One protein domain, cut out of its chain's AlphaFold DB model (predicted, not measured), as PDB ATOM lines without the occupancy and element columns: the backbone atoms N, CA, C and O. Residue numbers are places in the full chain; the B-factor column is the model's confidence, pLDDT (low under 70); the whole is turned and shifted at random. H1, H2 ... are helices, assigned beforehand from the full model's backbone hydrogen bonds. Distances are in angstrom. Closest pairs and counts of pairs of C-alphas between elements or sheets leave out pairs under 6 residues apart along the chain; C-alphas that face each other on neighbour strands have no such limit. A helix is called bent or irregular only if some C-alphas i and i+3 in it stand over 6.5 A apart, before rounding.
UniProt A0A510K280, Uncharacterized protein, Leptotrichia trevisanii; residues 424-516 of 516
ATOM      1  N   PHE A 424     117.244 -13.327 -15.616       66.00
ATOM      2  CA  PHE A 424     117.394 -12.236 -16.594       66.00
ATOM      3  C   PHE A 424     117.706 -10.884 -15.950       66.00
ATOM      4  O   PHE A 424     118.314 -10.009 -16.569       66.00
ATOM      5  N   GLU A 425     117.337 -10.716 -14.685       66.06
ATOM      6  CA  GLU A 425     117.541  -9.498 -13.913       66.06
ATOM      7  C   GLU A 425     118.795  -9.586 -13.033       66.06
ATOM      8  O   GLU A 425     118.927  -8.834 -12.072       66.06
ATOM      9  N   LEU A 426     119.773 -10.442 -13.366       63.34
ATOM     10  CA  LEU A 426     121.001 -10.640 -12.580       63.34
ATOM     11  C   LEU A 426     121.684  -9.338 -12.148       63.34
ATOM     12  O   LEU A 426     122.135  -9.203 -11.013       63.34
ATOM     13  N   ASN A 427     121.796  -8.363 -13.051       59.84
ATOM     14  CA  ASN A 427     122.428  -7.084 -12.718       59.84
ATOM     15  C   ASN A 427     121.631  -6.315 -11.653       59.84
ATOM     16  O   ASN A 427     122.217  -5.596 -10.844       59.84
ATOM     17  N   GLU A 428     120.310  -6.481 -11.632       65.06
ATOM     18  CA  GLU A 428     119.432  -5.946 -10.602       65.06
ATOM     19  C   GLU A 428     119.558  -6.729  -9.292       65.06
ATOM     20  O   GLU A 428     119.689  -6.097  -8.246       65.06
ATOM     21  N   ILE A 429     119.662  -8.061  -9.338       66.31
ATOM     22  CA  ILE A 429     119.962  -8.899  -8.165       66.31
ATOM     23  C   ILE A 429     121.300  -8.489  -7.547       66.31
ATOM     24  O   ILE A 429     121.380  -8.209  -6.355       66.31
ATOM     25  N   LYS A 430     122.351  -8.347  -8.360       67.81
ATOM     26  CA  LYS A 430     123.678  -7.905  -7.916       67.81
ATOM     27  C   LYS A 430     123.644  -6.497  -7.321       67.81
ATOM     28  O   LYS A 430     124.308  -6.227  -6.321       67.81
ATOM     29  N   ARG A 431     122.864  -5.587  -7.916       72.69
ATOM     30  CA  ARG A 431     122.642  -4.242  -7.372       72.69
ATOM     31  C   ARG A 431     121.955  -4.308  -6.007       72.69
ATOM     32  O   ARG A 431     122.434  -3.654  -5.085       72.69
ATOM     33  N   ARG A 432     120.889  -5.106  -5.874       73.50
ATOM     34  CA  ARG A 432     120.158  -5.315  -4.615       73.50
ATOM     35  C   ARG A 432     121.050  -5.939  -3.556       73.50
ATOM     36  O   ARG A 432     121.136  -5.404  -2.462       73.50
ATOM     37  N   LEU A 433     121.824  -6.963  -3.906       73.75
ATOM     38  CA  LEU A 433     122.854  -7.547  -3.049       73.75
ATOM     39  C   LEU A 433     123.827  -6.473  -2.546       73.75
ATOM     40  O   LEU A 433     124.047  -6.354  -1.345       73.75
ATOM     41  N   ASN A 434     124.382  -5.644  -3.427       77.44
ATOM     42  CA  ASN A 434     125.284  -4.567  -3.008       77.44
ATOM     43  C   ASN A 434     124.592  -3.526  -2.108       77.44
ATOM     44  O   ASN A 434     125.229  -2.967  -1.220       77.44
ATOM     45  N   GLN A 435     123.303  -3.256  -2.319       81.19
ATOM     46  CA  GLN A 435     122.512  -2.378  -1.451       81.19
ATOM     47  C   GLN A 435     122.239  -3.017  -0.086       81.19
ATOM     48  O   GLN A 435     122.389  -2.337   0.923       81.19
ATOM     49  N   ILE A 436     121.881  -4.303  -0.033       80.19
ATOM     50  CA  ILE A 436     121.706  -5.072   1.210       80.19
ATOM     51  C   ILE A 436     123.018  -5.080   1.991       80.19
ATOM     52  O   ILE A 436     123.022  -4.823   3.184       80.19
ATOM     53  N   GLU A 437     124.152  -5.290   1.323       79.25
ATOM     54  CA  GLU A 437     125.463  -5.275   1.973       79.25
ATOM     55  C   GLU A 437     125.791  -3.925   2.614       79.25
ATOM     56  O   GLU A 437     126.338  -3.870   3.712       79.25
ATOM     57  N   LYS A 438     125.449  -2.825   1.935       81.19
ATOM     58  CA  LYS A 438     125.597  -1.476   2.491       81.19
ATOM     59  C   LYS A 438     124.647  -1.252   3.667       81.19
ATOM     60  O   LYS A 438     125.071  -0.684   4.665       81.19
ATOM     61  N   ARG A 439     123.400  -1.723   3.566       80.62
ATOM     62  CA  ARG A 439     122.394  -1.633   4.636       80.62
ATOM     63  C   ARG A 439     122.781  -2.458   5.863       80.62
ATOM     64  O   ARG A 439     122.660  -1.962   6.967       80.62
ATOM     65  N   LEU A 440     123.359  -3.645   5.688       75.81
ATOM     66  CA  LEU A 440     123.862  -4.493   6.777       75.81
ATOM     67  C   LEU A 440     125.030  -3.879   7.563       75.81
ATOM     68  O   LEU A 440     125.351  -4.354   8.647       75.81
ATOM     69  N   LYS A 441     125.684  -2.843   7.027       73.62
ATOM     70  CA  LYS A 441     126.696  -2.062   7.755       73.62
ATOM     71  C   LYS A 441     126.079  -0.924   8.581       73.62
ATOM     72  O   LYS A 441     126.809  -0.273   9.316       73.62
ATOM     73  N   ASN A 442     124.772  -0.682   8.447       77.81
ATOM     74  CA  ASN A 442     124.011   0.294   9.220       77.81
ATOM     75  C   ASN A 442     123.358  -0.397  10.433       77.81
ATOM     76  O   ASN A 442     122.710  -1.441  10.301       77.81
ATOM     77  N   GLU A 443     123.519   0.192  11.615       68.94
ATOM     78  CA  GLU A 443     122.985  -0.328  12.879       68.94
ATOM     79  C   GLU A 443     121.449  -0.318  12.926       68.94
ATOM     80  O   GLU A 443     120.855  -1.220  13.514       68.94
ATOM     81  N   VAL A 444     120.799   0.619  12.226       75.19
ATOM     82  CA  VAL A 444     119.329   0.716  12.154       75.19
ATOM     83  C   VAL A 444     118.731  -0.503  11.447       75.19
ATOM     84  O   VAL A 444     117.885  -1.199  11.999       75.19
ATOM     85  N   PHE A 445     119.240  -0.834  10.259       76.31
ATOM     86  CA  PHE A 445     118.788  -2.010   9.506       76.31
ATOM     87  C   PHE A 445     119.148  -3.318  10.223       76.31
ATOM     88  O   PHE A 445     118.447  -4.322  10.136       76.31
ATOM     89  N   THR A 446     120.249  -3.305  10.973       70.62
ATOM     90  CA  THR A 446     120.634  -4.430  11.822       70.62
ATOM     91  C   THR A 446     119.600  -4.673  12.923       70.62
ATOM     92  O   THR A 446     119.260  -5.824  13.176       70.62
ATOM     93  N   ALA A 447     119.067  -3.618  13.542       70.19
ATOM     94  CA  ALA A 447     117.984  -3.725  14.517       70.19
ATOM     95  C   ALA A 447     116.660  -4.187  13.877       70.19
ATOM     96  O   ALA A 447     115.984  -5.039  14.449       70.19
ATOM     97  N   GLU A 448     116.328  -3.716  12.669       75.88
ATOM     98  CA  GLU A 448     115.149  -4.180  11.912       75.88
ATOM     99  C   GLU A 448     115.164  -5.697  11.671       75.88
ATOM    100  O   GLU A 448     114.128  -6.346  11.783       75.88
ATOM    101  N   ILE A 449     116.331  -6.300  11.412       73.00
ATOM    102  CA  ILE A 449     116.452  -7.759  11.226       73.00
ATOM    103  C   ILE A 449     116.031  -8.547  12.477       73.00
ATOM    104  O   ILE A 449     115.512  -9.655  12.349       73.00
ATOM    105  N   PHE A 450     116.252  -8.000  13.674       68.56
ATOM    106  CA  PHE A 450     115.855  -8.646  14.929       68.56
ATOM    107  C   PHE A 450     114.397  -8.382  15.297       68.56
ATOM    108  O   PHE A 450     113.766  -9.237  15.914       68.56
ATOM    109  N   ASN A 451     113.875  -7.218  14.914       72.31
ATOM    110  CA  ASN A 451     112.576  -6.739  15.376       72.31
ATOM    111  C   ASN A 451     111.438  -7.057  14.397       72.31
ATOM    112  O   ASN A 451     110.291  -7.193  14.812       72.31
ATOM    113  N   GLU A 452     111.726  -7.187  13.101       75.94
ATOM    114  CA  GLU A 452     110.700  -7.487  12.108       75.94
ATOM    115  C   GLU A 452     110.427  -8.991  11.971       75.94
ATOM    116  O   GLU A 452     111.321  -9.808  11.721       75.94
ATOM    117  N   SER A 453     109.142  -9.354  12.014       71.88
ATOM    118  CA  SER A 453     108.667 -10.738  11.886       71.88
ATOM    119  C   SER A 453     109.150 -11.419  10.601       71.88
ATOM    120  O   SER A 453     109.501 -12.602  10.628       71.88
ATOM    121  N   LYS A 454     109.272 -10.664   9.500       73.19
ATOM    122  CA  LYS A 454     109.740 -11.161   8.195       73.19
ATOM    123  C   LYS A 454     111.188 -11.666   8.201       73.19
ATOM    124  O   LYS A 454     111.538 -12.476   7.352       73.19
ATOM    125  N   TYR A 455     112.024 -11.228   9.148       76.25
ATOM    126  CA  TYR A 455     113.426 -11.656   9.278       76.25
ATOM    127  C   TYR A 455     113.681 -12.566  10.486       76.25
ATOM    128  O   TYR A 455     114.785 -13.097  10.633       76.25
ATOM    129  N   SER A 456     112.658 -12.821  11.307       69.62
ATOM    130  CA  SER A 456     112.748 -13.631  12.531       69.62
ATOM    131  C   SER A 456     113.371 -15.018  12.309       69.62
ATOM    132  O   SER A 456     114.134 -15.511  13.143       69.62
ATOM    133  N   GLN A 457     113.119 -15.632  11.150       71.88
ATOM    134  CA  GLN A 457     113.703 -16.919  10.768       71.88
ATOM    135  C   GLN A 457     115.222 -16.840  10.542       71.88
ATOM    136  O   GLN A 457     115.932 -17.788  10.867       71.88
ATOM    137  N   ILE A 458     115.749 -15.713  10.049       74.00
ATOM    138  CA  ILE A 458     117.195 -15.494   9.870       74.00
ATOM    139  C   ILE A 458     117.881 -15.343  11.232       74.00
ATOM    140  O   ILE A 458     118.926 -15.956  11.461       74.00
ATOM    141  N   ALA A 459     117.280 -14.563  12.139       69.19
ATOM    142  CA  ALA A 459     117.779 -14.363  13.501       69.19
ATOM    143  C   ALA A 459     117.915 -15.692  14.259       69.19
ATOM    144  O   ALA A 459     118.975 -15.972  14.824       69.19
ATOM    145  N   LYS A 460     116.883 -16.544  14.174       73.50
ATOM    146  CA  LYS A 460     116.870 -17.891  14.765       73.50
ATOM    147  C   LYS A 460     117.882 -18.831  14.101       73.50
ATOM    148  O   LYS A 460     118.674 -19.459  14.796       73.50
ATOM    149  N   LYS A 461     117.918 -18.889  12.763       74.94
ATOM    150  CA  LYS A 461     118.772 -19.811  11.989       74.94
ATOM    151  C   LYS A 461     120.271 -19.644  12.252       74.94
ATOM    152  O   LYS A 461     121.008 -20.624  12.220       74.94
ATOM    153  N   TYR A 462     120.735 -18.417  12.484       71.00
ATOM    154  CA  TYR A 462     122.157 -18.126  12.707       71.00
ATOM    155  C   TYR A 462     122.502 -17.813  14.170       71.00
ATOM    156  O   TYR A 462     123.645 -17.445  14.441       71.00
ATOM    157  N   ASN A 463     121.537 -17.952  15.093       66.56
ATOM    158  CA  ASN A 463     121.665 -17.579  16.505       66.56
ATOM    159  C   ASN A 463     122.362 -16.210  16.662       66.56
ATOM    160  O   ASN A 463     123.449 -16.083  17.245       66.56
ATOM    161  N   LEU A 464     121.806 -15.208  15.968       66.19
ATOM    162  CA  LEU A 464     122.472 -13.926  15.748       66.19
ATOM    163  C   LEU A 464     122.514 -13.095  17.033       66.19
ATOM    164  O   LEU A 464     121.493 -12.814  17.642       66.19
ATOM    165  N   SER A 465     123.708 -12.623  17.383       66.00
ATOM    166  CA  SER A 465     123.920 -11.475  18.269       66.00
ATOM    167  C   SER A 465     124.419 -10.290  17.433       66.00
ATOM    168  O   SER A 465     125.012 -10.498  16.366       66.00
ATOM    169  N   ARG A 466     124.244  -9.043  17.907       60.44
ATOM    170  CA  ARG A 466     124.736  -7.829  17.207       60.44
ATOM    171  C   ARG A 466     126.222  -7.933  16.807       60.44
ATOM    172  O   ARG A 466     126.606  -7.460  15.743       60.44
ATOM    173  N   SER A 467     127.038  -8.641  17.593       60.78
ATOM    174  CA  SER A 467     128.467  -8.877  17.330       60.78
ATOM    175  C   SER A 467     128.771  -9.935  16.252       60.78
ATOM    176  O   SER A 467     129.825  -9.874  15.617       60.78
ATOM    177  N   LYS A 468     127.863 -10.885  15.979       66.50
ATOM    178  CA  LYS A 468     128.086 -12.010  15.041       66.50
ATOM    179  C   LYS A 468     127.680 -11.717  13.591       66.50
ATOM    180  O   LYS A 468     128.036 -12.484  12.696       66.50
ATOM    181  N   ILE A 469     127.004 -10.601  13.318       67.12
ATOM    182  CA  ILE A 469     126.522 -10.260  11.964       67.12
ATOM    183  C   ILE A 469     127.669 -10.091  10.969       67.12
ATOM    184  O   ILE A 469     127.576 -10.588   9.848       67.12
ATOM    185  N   LYS A 470     128.790  -9.486  11.383       66.38
ATOM    186  CA  LYS A 470     129.988  -9.362  10.532       66.38
ATOM    187  C   LYS A 470     130.543 -10.730  10.110       66.38
ATOM    188  O   LYS A 470     130.967 -10.875   8.968       66.38
ATOM    189  N   LYS A 471     130.471 -11.743  10.987       71.50
ATOM    190  CA  LYS A 471     130.949 -13.115  10.727       71.50
ATOM    191  C   LYS A 471     130.092 -13.850   9.688       71.50
ATOM    192  O   LYS A 471     130.618 -14.622   8.895       71.50
ATOM    193  N   TYR A 472     128.784 -13.587   9.662       71.19
ATOM    194  CA  TYR A 472     127.831 -14.258   8.764       71.19
ATOM    195  C   TYR A 472     127.302 -13.365   7.640       71.19
ATOM    196  O   TYR A 472     126.377 -13.758   6.929       71.19
ATOM    197  N   LEU A 473     127.908 -12.196   7.427       72.88
ATOM    198  CA  LEU A 473     127.421 -11.154   6.524       72.88
ATOM    199  C   LEU A 473     127.125 -11.678   5.113       72.88
ATOM    200  O   LEU A 473     126.084 -11.359   4.543       72.88
ATOM    201  N   HIS A 474     127.984 -12.547   4.574       71.50
ATOM    202  CA  HIS A 474     127.769 -13.143   3.256       71.50
ATOM    203  C   HIS A 474     126.541 -14.070   3.211       71.50
ATOM    204  O   HIS A 474     125.810 -14.054   2.221       71.50
ATOM    205  N   LYS A 475     126.289 -14.850   4.270       74.69
ATOM    206  CA  LYS A 475     125.157 -15.788   4.354       74.69
ATOM    207  C   LYS A 475     123.840 -15.056   4.644       74.69
ATOM    208  O   LYS A 475     122.845 -15.299   3.972       74.69
ATOM    209  N   ILE A 476     123.860 -14.085   5.558       77.50
ATOM    210  CA  ILE A 476     122.701 -13.244   5.902       77.50
ATOM    211  C   ILE A 476     122.235 -12.441   4.686       77.50
ATOM    212  O   ILE A 476     121.051 -12.420   4.371       77.50
ATOM    213  N   LYS A 477     123.167 -11.822   3.954       78.81
ATOM    214  CA  LYS A 477     122.870 -11.057   2.734       78.81
ATOM    215  C   LYS A 477     122.119 -11.890   1.686       78.81
ATOM    216  O   LYS A 477     121.248 -11.356   1.003       78.81
ATOM    217  N   LYS A 478     122.456 -13.177   1.565       75.12
ATOM    218  CA  LYS A 478     121.800 -14.129   0.660       75.12
ATOM    219  C   LYS A 478     120.373 -14.438   1.115       75.12
ATOM    220  O   LYS A 478     119.451 -14.327   0.315       75.12
ATOM    221  N   ASP A 479     120.181 -14.738   2.397       78.31
ATOM    222  CA  ASP A 479     118.853 -15.023   2.951       78.31
ATOM    223  C   ASP A 479     117.928 -13.792   2.903       78.31
ATOM    224  O   ASP A 479     116.768 -13.912   2.513       78.31
ATOM    225  N   ILE A 480     118.450 -12.592   3.185       80.19
ATOM    226  CA  ILE A 480     117.701 -11.333   3.043       80.19
ATOM    227  C   ILE A 480     117.303 -11.093   1.589       80.19
ATOM    228  O   ILE A 480     116.176 -10.683   1.338       80.19
ATOM    229  N   LEU A 481     118.193 -11.362   0.626       79.81
ATOM    230  CA  LEU A 481     117.861 -11.217  -0.792       79.81
ATOM    231  C   LEU A 481     116.668 -12.103  -1.173       79.81
ATOM    232  O   LEU A 481     115.770 -11.629  -1.862       79.81
ATOM    233  N   VAL A 482     116.654 -13.366  -0.737       80.75
ATOM    234  CA  VAL A 482     115.551 -14.292  -1.040       80.75
ATOM    235  C   VAL A 482     114.230 -13.754  -0.479       80.75
ATOM    236  O   VAL A 482     113.245 -13.684  -1.213       80.75
ATOM    237  N   ILE A 483     114.231 -13.276   0.768       78.44
ATOM    238  CA  ILE A 483     113.052 -12.681   1.420       78.44
ATOM    239  C   ILE A 483     112.607 -11.391   0.715       78.44
ATOM    240  O   ILE A 483     111.418 -11.196   0.473       78.44
ATOM    241  N   GLU A 484     113.539 -10.506   0.353       80.00
ATOM    242  CA  GLU A 484     113.232  -9.258  -0.360       80.00
ATOM    243  C   GLU A 484     112.707  -9.505  -1.780       80.00
ATOM    244  O   GLU A 484     111.900  -8.718  -2.270       80.00
ATOM    245  N   ILE A 485     113.141 -10.573  -2.459       76.56
ATOM    246  CA  ILE A 485     112.608 -10.962  -3.772       76.56
ATOM    247  C   ILE A 485     111.176 -11.480  -3.625       76.56
ATOM    248  O   ILE A 485     110.296 -11.032  -4.354       76.56
ATOM    249  N   ILE A 486     110.908 -12.384  -2.681       77.44
ATOM    250  CA  ILE A 486     109.552 -12.926  -2.484       77.44
ATOM    251  C   ILE A 486     108.569 -11.802  -2.116       77.44
ATOM    252  O   ILE A 486     107.479 -11.717  -2.683       77.44
ATOM    253  N   ASN A 487     109.001 -10.874  -1.259       76.25
ATOM    254  CA  ASN A 487     108.191  -9.743  -0.805       76.25
ATOM    255  C   ASN A 487     108.186  -8.534  -1.757       76.25
ATOM    256  O   ASN A 487     107.511  -7.539  -1.482       76.25
ATOM    257  N   ASP A 488     108.912  -8.576  -2.880       80.31
ATOM    258  CA  ASP A 488     108.883  -7.482  -3.852       80.31
ATOM    259  C   ASP A 488     107.472  -7.343  -4.428       80.31
ATOM    260  O   ASP A 488     106.917  -8.278  -5.004       80.31
ATOM    261  N   SER A 489     106.901  -6.143  -4.327       76.25
ATOM    262  CA  SER A 489     105.543  -5.853  -4.802       76.25
ATOM    263  C   SER A 489     105.281  -6.272  -6.259       76.25
ATOM    264  O   SER A 489     104.158  -6.650  -6.600       76.25
ATOM    265  N   ASN A 490     106.293  -6.249  -7.134       75.19
ATOM    266  CA  ASN A 490     106.155  -6.675  -8.525       75.19
ATOM    267  C   ASN A 490     106.138  -8.196  -8.654       75.19
ATOM    268  O   ASN A 490     105.340  -8.729  -9.427       75.19
ATOM    269  N   TYR A 491     107.000  -8.890  -7.912       79.38
ATOM    270  CA  TYR A 491     107.086 -10.347  -7.930       79.38
ATOM    271  C   TYR A 491     105.903 -10.977  -7.193       79.38
ATOM    272  O   TYR A 491     105.265 -11.861  -7.756       79.38
ATOM    273  N   SER A 492     105.496 -10.437  -6.043       78.69
ATOM    274  CA  SER A 492     104.298 -10.859  -5.307       78.69
ATOM    275  C   SER A 492     103.030 -10.787  -6.173       78.69
ATOM    276  O   SER A 492     102.236 -11.727  -6.206       78.69
ATOM    277  N   LYS A 493     102.868  -9.738  -6.999       81.56
ATOM    278  CA  LYS A 493     101.768  -9.651  -7.986       81.56
ATOM    279  C   LYS A 493     101.812 -10.748  -9.053       81.56
ATOM    280  O   LYS A 493     100.784 -11.058  -9.649       81.56
ATOM    281  N   ILE A 494     102.987 -11.281  -9.384       78.25
ATOM    282  CA  ILE A 494     103.137 -12.403 -10.326       78.25
ATOM    283  C   ILE A 494     102.833 -13.714  -9.602       78.25
ATOM    284  O   ILE A 494     102.015 -14.481 -10.099       78.25
ATOM    285  N   ILE A 495     103.417 -13.917  -8.421       82.25
ATOM    286  CA  ILE A 495     103.221 -15.090  -7.562       82.25
ATOM    287  C   ILE A 495     101.729 -15.316  -7.299       82.25
ATOM    288  O   ILE A 495     101.210 -16.377  -7.638       82.25
ATOM    289  N   LYS A 496     101.017 -14.279  -6.838       83.38
ATOM    290  CA  LYS A 496      99.566 -14.324  -6.597       83.38
ATOM    291  C   LYS A 496      98.761 -14.561  -7.874       83.38
ATOM    292  O   LYS A 496      97.853 -15.374  -7.885       83.38
ATOM    293  N   LYS A 497      99.097 -13.879  -8.979       81.31
ATOM    294  CA  LYS A 497      98.339 -13.992 -10.243       81.31
ATOM    295  C   LYS A 497      98.422 -15.385 -10.877       81.31
ATOM    296  O   LYS A 497      97.511 -15.762 -11.608       81.31
ATOM    297  N   TYR A 498      99.522 -16.105 -10.673       78.50
ATOM    298  CA  TYR A 498      99.751 -17.416 -11.288       78.50
ATOM    299  C   TYR A 498      99.730 -18.573 -10.282       78.50
ATOM    300  O   TYR A 498     100.123 -19.679 -10.657       78.50
ATOM    301  N   ASN A 499      99.255 -18.328  -9.052       82.31
ATOM    302  CA  ASN A 499      99.176 -19.293  -7.952       82.31
ATOM    303  C   ASN A 499     100.491 -20.065  -7.747       82.31
ATOM    304  O   ASN A 499     100.505 -21.294  -7.736       82.31
ATOM    305  N   LEU A 500     101.609 -19.337  -7.657       84.75
ATOM    306  CA  LEU A 500     102.930 -19.930  -7.446       84.75
ATOM    307  C   LEU A 500     103.187 -20.170  -5.954       84.75
ATOM    308  O   LEU A 500     102.886 -19.314  -5.126       84.75
ATOM    309  N   SER A 501     103.797 -21.304  -5.614       88.19
ATOM    310  CA  SER A 501     104.170 -21.624  -4.233       88.19
ATOM    311  C   SER A 501     105.414 -20.844  -3.788       88.19
ATOM    312  O   SER A 501     106.517 -21.076  -4.288       88.19
ATOM    313  N   GLU A 502     105.253 -19.948  -2.809       83.81
ATOM    314  CA  GLU A 502     106.360 -19.155  -2.247       83.81
ATOM    315  C   GLU A 502     107.465 -20.040  -1.651       83.81
ATOM    316  O   GLU A 502     108.639 -19.808  -1.926       83.81
ATOM    317  N   SER A 503     107.109 -21.117  -0.943       84.38
ATOM    318  CA  SER A 503     108.077 -22.055  -0.354       84.38
ATOM    319  C   SER A 503     108.897 -22.816  -1.407       84.38
ATOM    320  O   SER A 503     110.105 -23.019  -1.247       84.38
ATOM    321  N   LYS A 504     108.282 -23.199  -2.536       85.94
ATOM    322  CA  LYS A 504     109.001 -23.810  -3.668       85.94
ATOM    323  C   LYS A 504     109.905 -22.799  -4.378       85.94
ATOM    324  O   LYS A 504     111.039 -23.145  -4.715       85.94
ATOM    325  N   ILE A 505     109.448 -21.556  -4.572       84.12
ATOM    326  CA  ILE A 505     110.278 -20.464  -5.114       84.12
ATOM    327  C   ILE A 505     111.493 -20.232  -4.214       84.12
ATOM    328  O   ILE A 505     112.620 -20.182  -4.707       84.12
ATOM    329  N   GLU A 506     111.277 -20.141  -2.901       84.38
ATOM    330  CA  GLU A 506     112.331 -19.965  -1.905       84.38
ATOM    331  C   GLU A 506     113.378 -21.079  -2.002       84.38
ATOM    332  O   GLU A 506     114.577 -20.808  -2.066       84.38
ATOM    333  N   THR A 507     112.929 -22.332  -2.095       85.88
ATOM    334  CA  THR A 507     113.807 -23.500  -2.230       85.88
ATOM    335  C   THR A 507     114.686 -23.409  -3.482       85.88
ATOM    336  O   THR A 507     115.895 -23.642  -3.414       85.88
ATOM    337  N   HIS A 508     114.111 -23.037  -4.630       85.00
ATOM    338  CA  HIS A 508     114.865 -22.877  -5.877       85.00
ATOM    339  C   HIS A 508     115.835 -21.687  -5.833       85.00
ATOM    340  O   HIS A 508     116.978 -21.828  -6.270       85.00
ATOM    341  N   LEU A 509     115.427 -20.545  -5.267       80.50
ATOM    342  CA  LEU A 509     116.301 -19.381  -5.090       80.50
ATOM    343  C   LEU A 509     117.483 -19.700  -4.173       80.50
ATOM    344  O   LEU A 509     118.616 -19.349  -4.494       80.50
ATOM    345  N   ARG A 510     117.237 -20.398  -3.057       79.50
ATOM    346  CA  ARG A 510     118.289 -20.797  -2.116       79.50
ATOM    347  C   ARG A 510     119.340 -21.677  -2.783       79.50
ATOM    348  O   ARG A 510     120.512 -21.390  -2.587       79.50
ATOM    349  N   LYS A 511     118.942 -22.661  -3.603       79.50
ATOM    350  CA  LYS A 511     119.873 -23.535  -4.348       79.50
ATOM    351  C   LYS A 511     120.814 -22.751  -5.270       79.50
ATOM    352  O   LYS A 511     122.010 -23.005  -5.292       79.50
ATOM    353  N   ILE A 512     120.279 -21.771  -5.992       73.62
ATOM    354  CA  ILE A 512     121.061 -20.942  -6.920       73.62
ATOM    355  C   ILE A 512     122.006 -20.009  -6.159       73.62
ATOM    356  O   ILE A 512     123.174 -19.850  -6.494       73.62
ATOM    357  N   VAL A 513     121.497 -19.379  -5.103       70.69
ATOM    358  CA  VAL A 513     122.260 -18.414  -4.313       70.69
ATOM    359  C   VAL A 513     123.310 -19.117  -3.432       70.69
ATOM    360  O   VAL A 513     124.326 -18.511  -3.079       70.69
ATOM    361  N   SER A 514     123.119 -20.393  -3.077       66.56
ATOM    362  CA  SER A 514     124.096 -21.184  -2.319       66.56
ATOM    363  C   SER A 514     125.290 -21.666  -3.143       66.56
ATOM    364  O   SER A 514     126.336 -21.874  -2.541       66.56
ATOM    365  N   ASN A 515     125.163 -21.785  -4.469       56.56
ATOM    366  CA  ASN A 515     126.202 -22.315  -5.364       56.56
ATOM    367  C   ASN A 515     127.233 -21.270  -5.881       56.56
ATOM    368  O   ASN A 515     128.022 -21.567  -6.780       56.56
ATOM    369  N   GLU A 516     127.263 -20.045  -5.334       47.47
ATOM    370  CA  GLU A 516     128.399 -19.099  -5.512       47.47
ATOM    371  C   GLU A 516     129.649 -19.542  -4.739       47.47
ATOM    372  O   GLU A 516     130.774 -19.454  -5.314       47.47
TER     373      GLU A 516
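This is residues 424 to 516 of the 516 residues of an uncharacterized protein of Leptotrichia trevisanii (UniProt A0A510K280). A long kinked helix, H4, runs through the middle of an elongated body, and H1, H3 and H6 pack on different sides of it, apart from one another. H2 makes a corner with H3, while H5, following H4, lies towards one end of the longest axis. The printed part has 93 residues, with six named helices in the order H1, H2, H3, H4, H5, H6 and no named strand, and its class is all helix. It is compact, with a radius of gyration of the C-alphas of 13.5 A, and the C-alphas span 41 by 27 by 23 A along their three main axes.

Along the printed part, H1, residues 424 to 439, comes first, and H2, residues 443 to 451, follows after a tight link. H1 and H2 are close but not clearly touching, about perpendicular at 77 degrees, and their closest C-alphas, those of Arg 439 and Phe 445, are 6.1 A apart. H2 and H3, residues 453 to 461, touch only at the corner by their link, about perpendicular at 89 degrees; their closest C-alphas are those of Ile 449 and Tyr 455, at 5.3 A. H4, residues 469 to 486, is the hub, touching three helices, and has a kink of 53 degrees near residue 476. H3 and H4 form a helical hairpin, touching at a steep tilt of 41 degrees, opposite ways; the closest C-alphas, those of Ile 458 and Asp 479, are 7.1 A apart, and H4 touches H3 with residues 476 to 483 alone. H1 touches H4 with its residues 432 to 437 alone, at a steep tilt of 45 degrees, opposite ways, and the closest C-alphas are those of Ile 436 and Lys 477, at 6.3 A. H5, residues 489 to 497, is close to H4 but not clearly touching it, with the closest C-alphas, those of Ile 486 and Ser 492, 6.3 A apart. H6, residues 502 to 514, touches H4 at a steep tilt of 41 degrees, opposite ways, the closest C-alphas being those of Val 482 and Leu 509, at 6.5 A. Among the pairs that stay apart are H1 and H3, H1 and H6, and H3 and H6. The O i to N i+4 pairs are within hydrogen-bond range throughout H5 and H6, against 11 of 12 in H1, 4 of 5 in H2, 3 of 5 in H3 and 11 of 14 in H4.

H1 begins at C-alpha 424, (117.394, -12.236, -16.594), and is 24.3 A from first to last C-alpha. H2 measures 12.5 A and H3 13.6 A. H4, the longest helix with 18 residues, begins at C-alpha 469, (126.522, -10.260, 11.964), and measures 22.4 A. H5 measures 12.2 A, and H6 measures 17.9 A, ending at C-alpha 514, (124.096, -21.184, -2.319). Three helices are irregular: C-alphas 424 and 427 in H1 are 8.2 A apart, C-alphas 454 and 457 in H3 are 7.4 A apart, and C-alphas 471 and 474 in H4 are 8.1 A apart.

The two C-alphas farthest apart, those of Ser 467 and Tyr 498, are 41.4 A apart. The printed part has no cut, and it ends at Glu 516, the chain's last residue. No link is long; the link from H3 to H4, with 7 residues, is short, and the other four are tight. The mean pLDDT of the printed part is 74.5, and 22 residues are under 70, among them residues 424 to 430, 463 to 470 and 514 to 516.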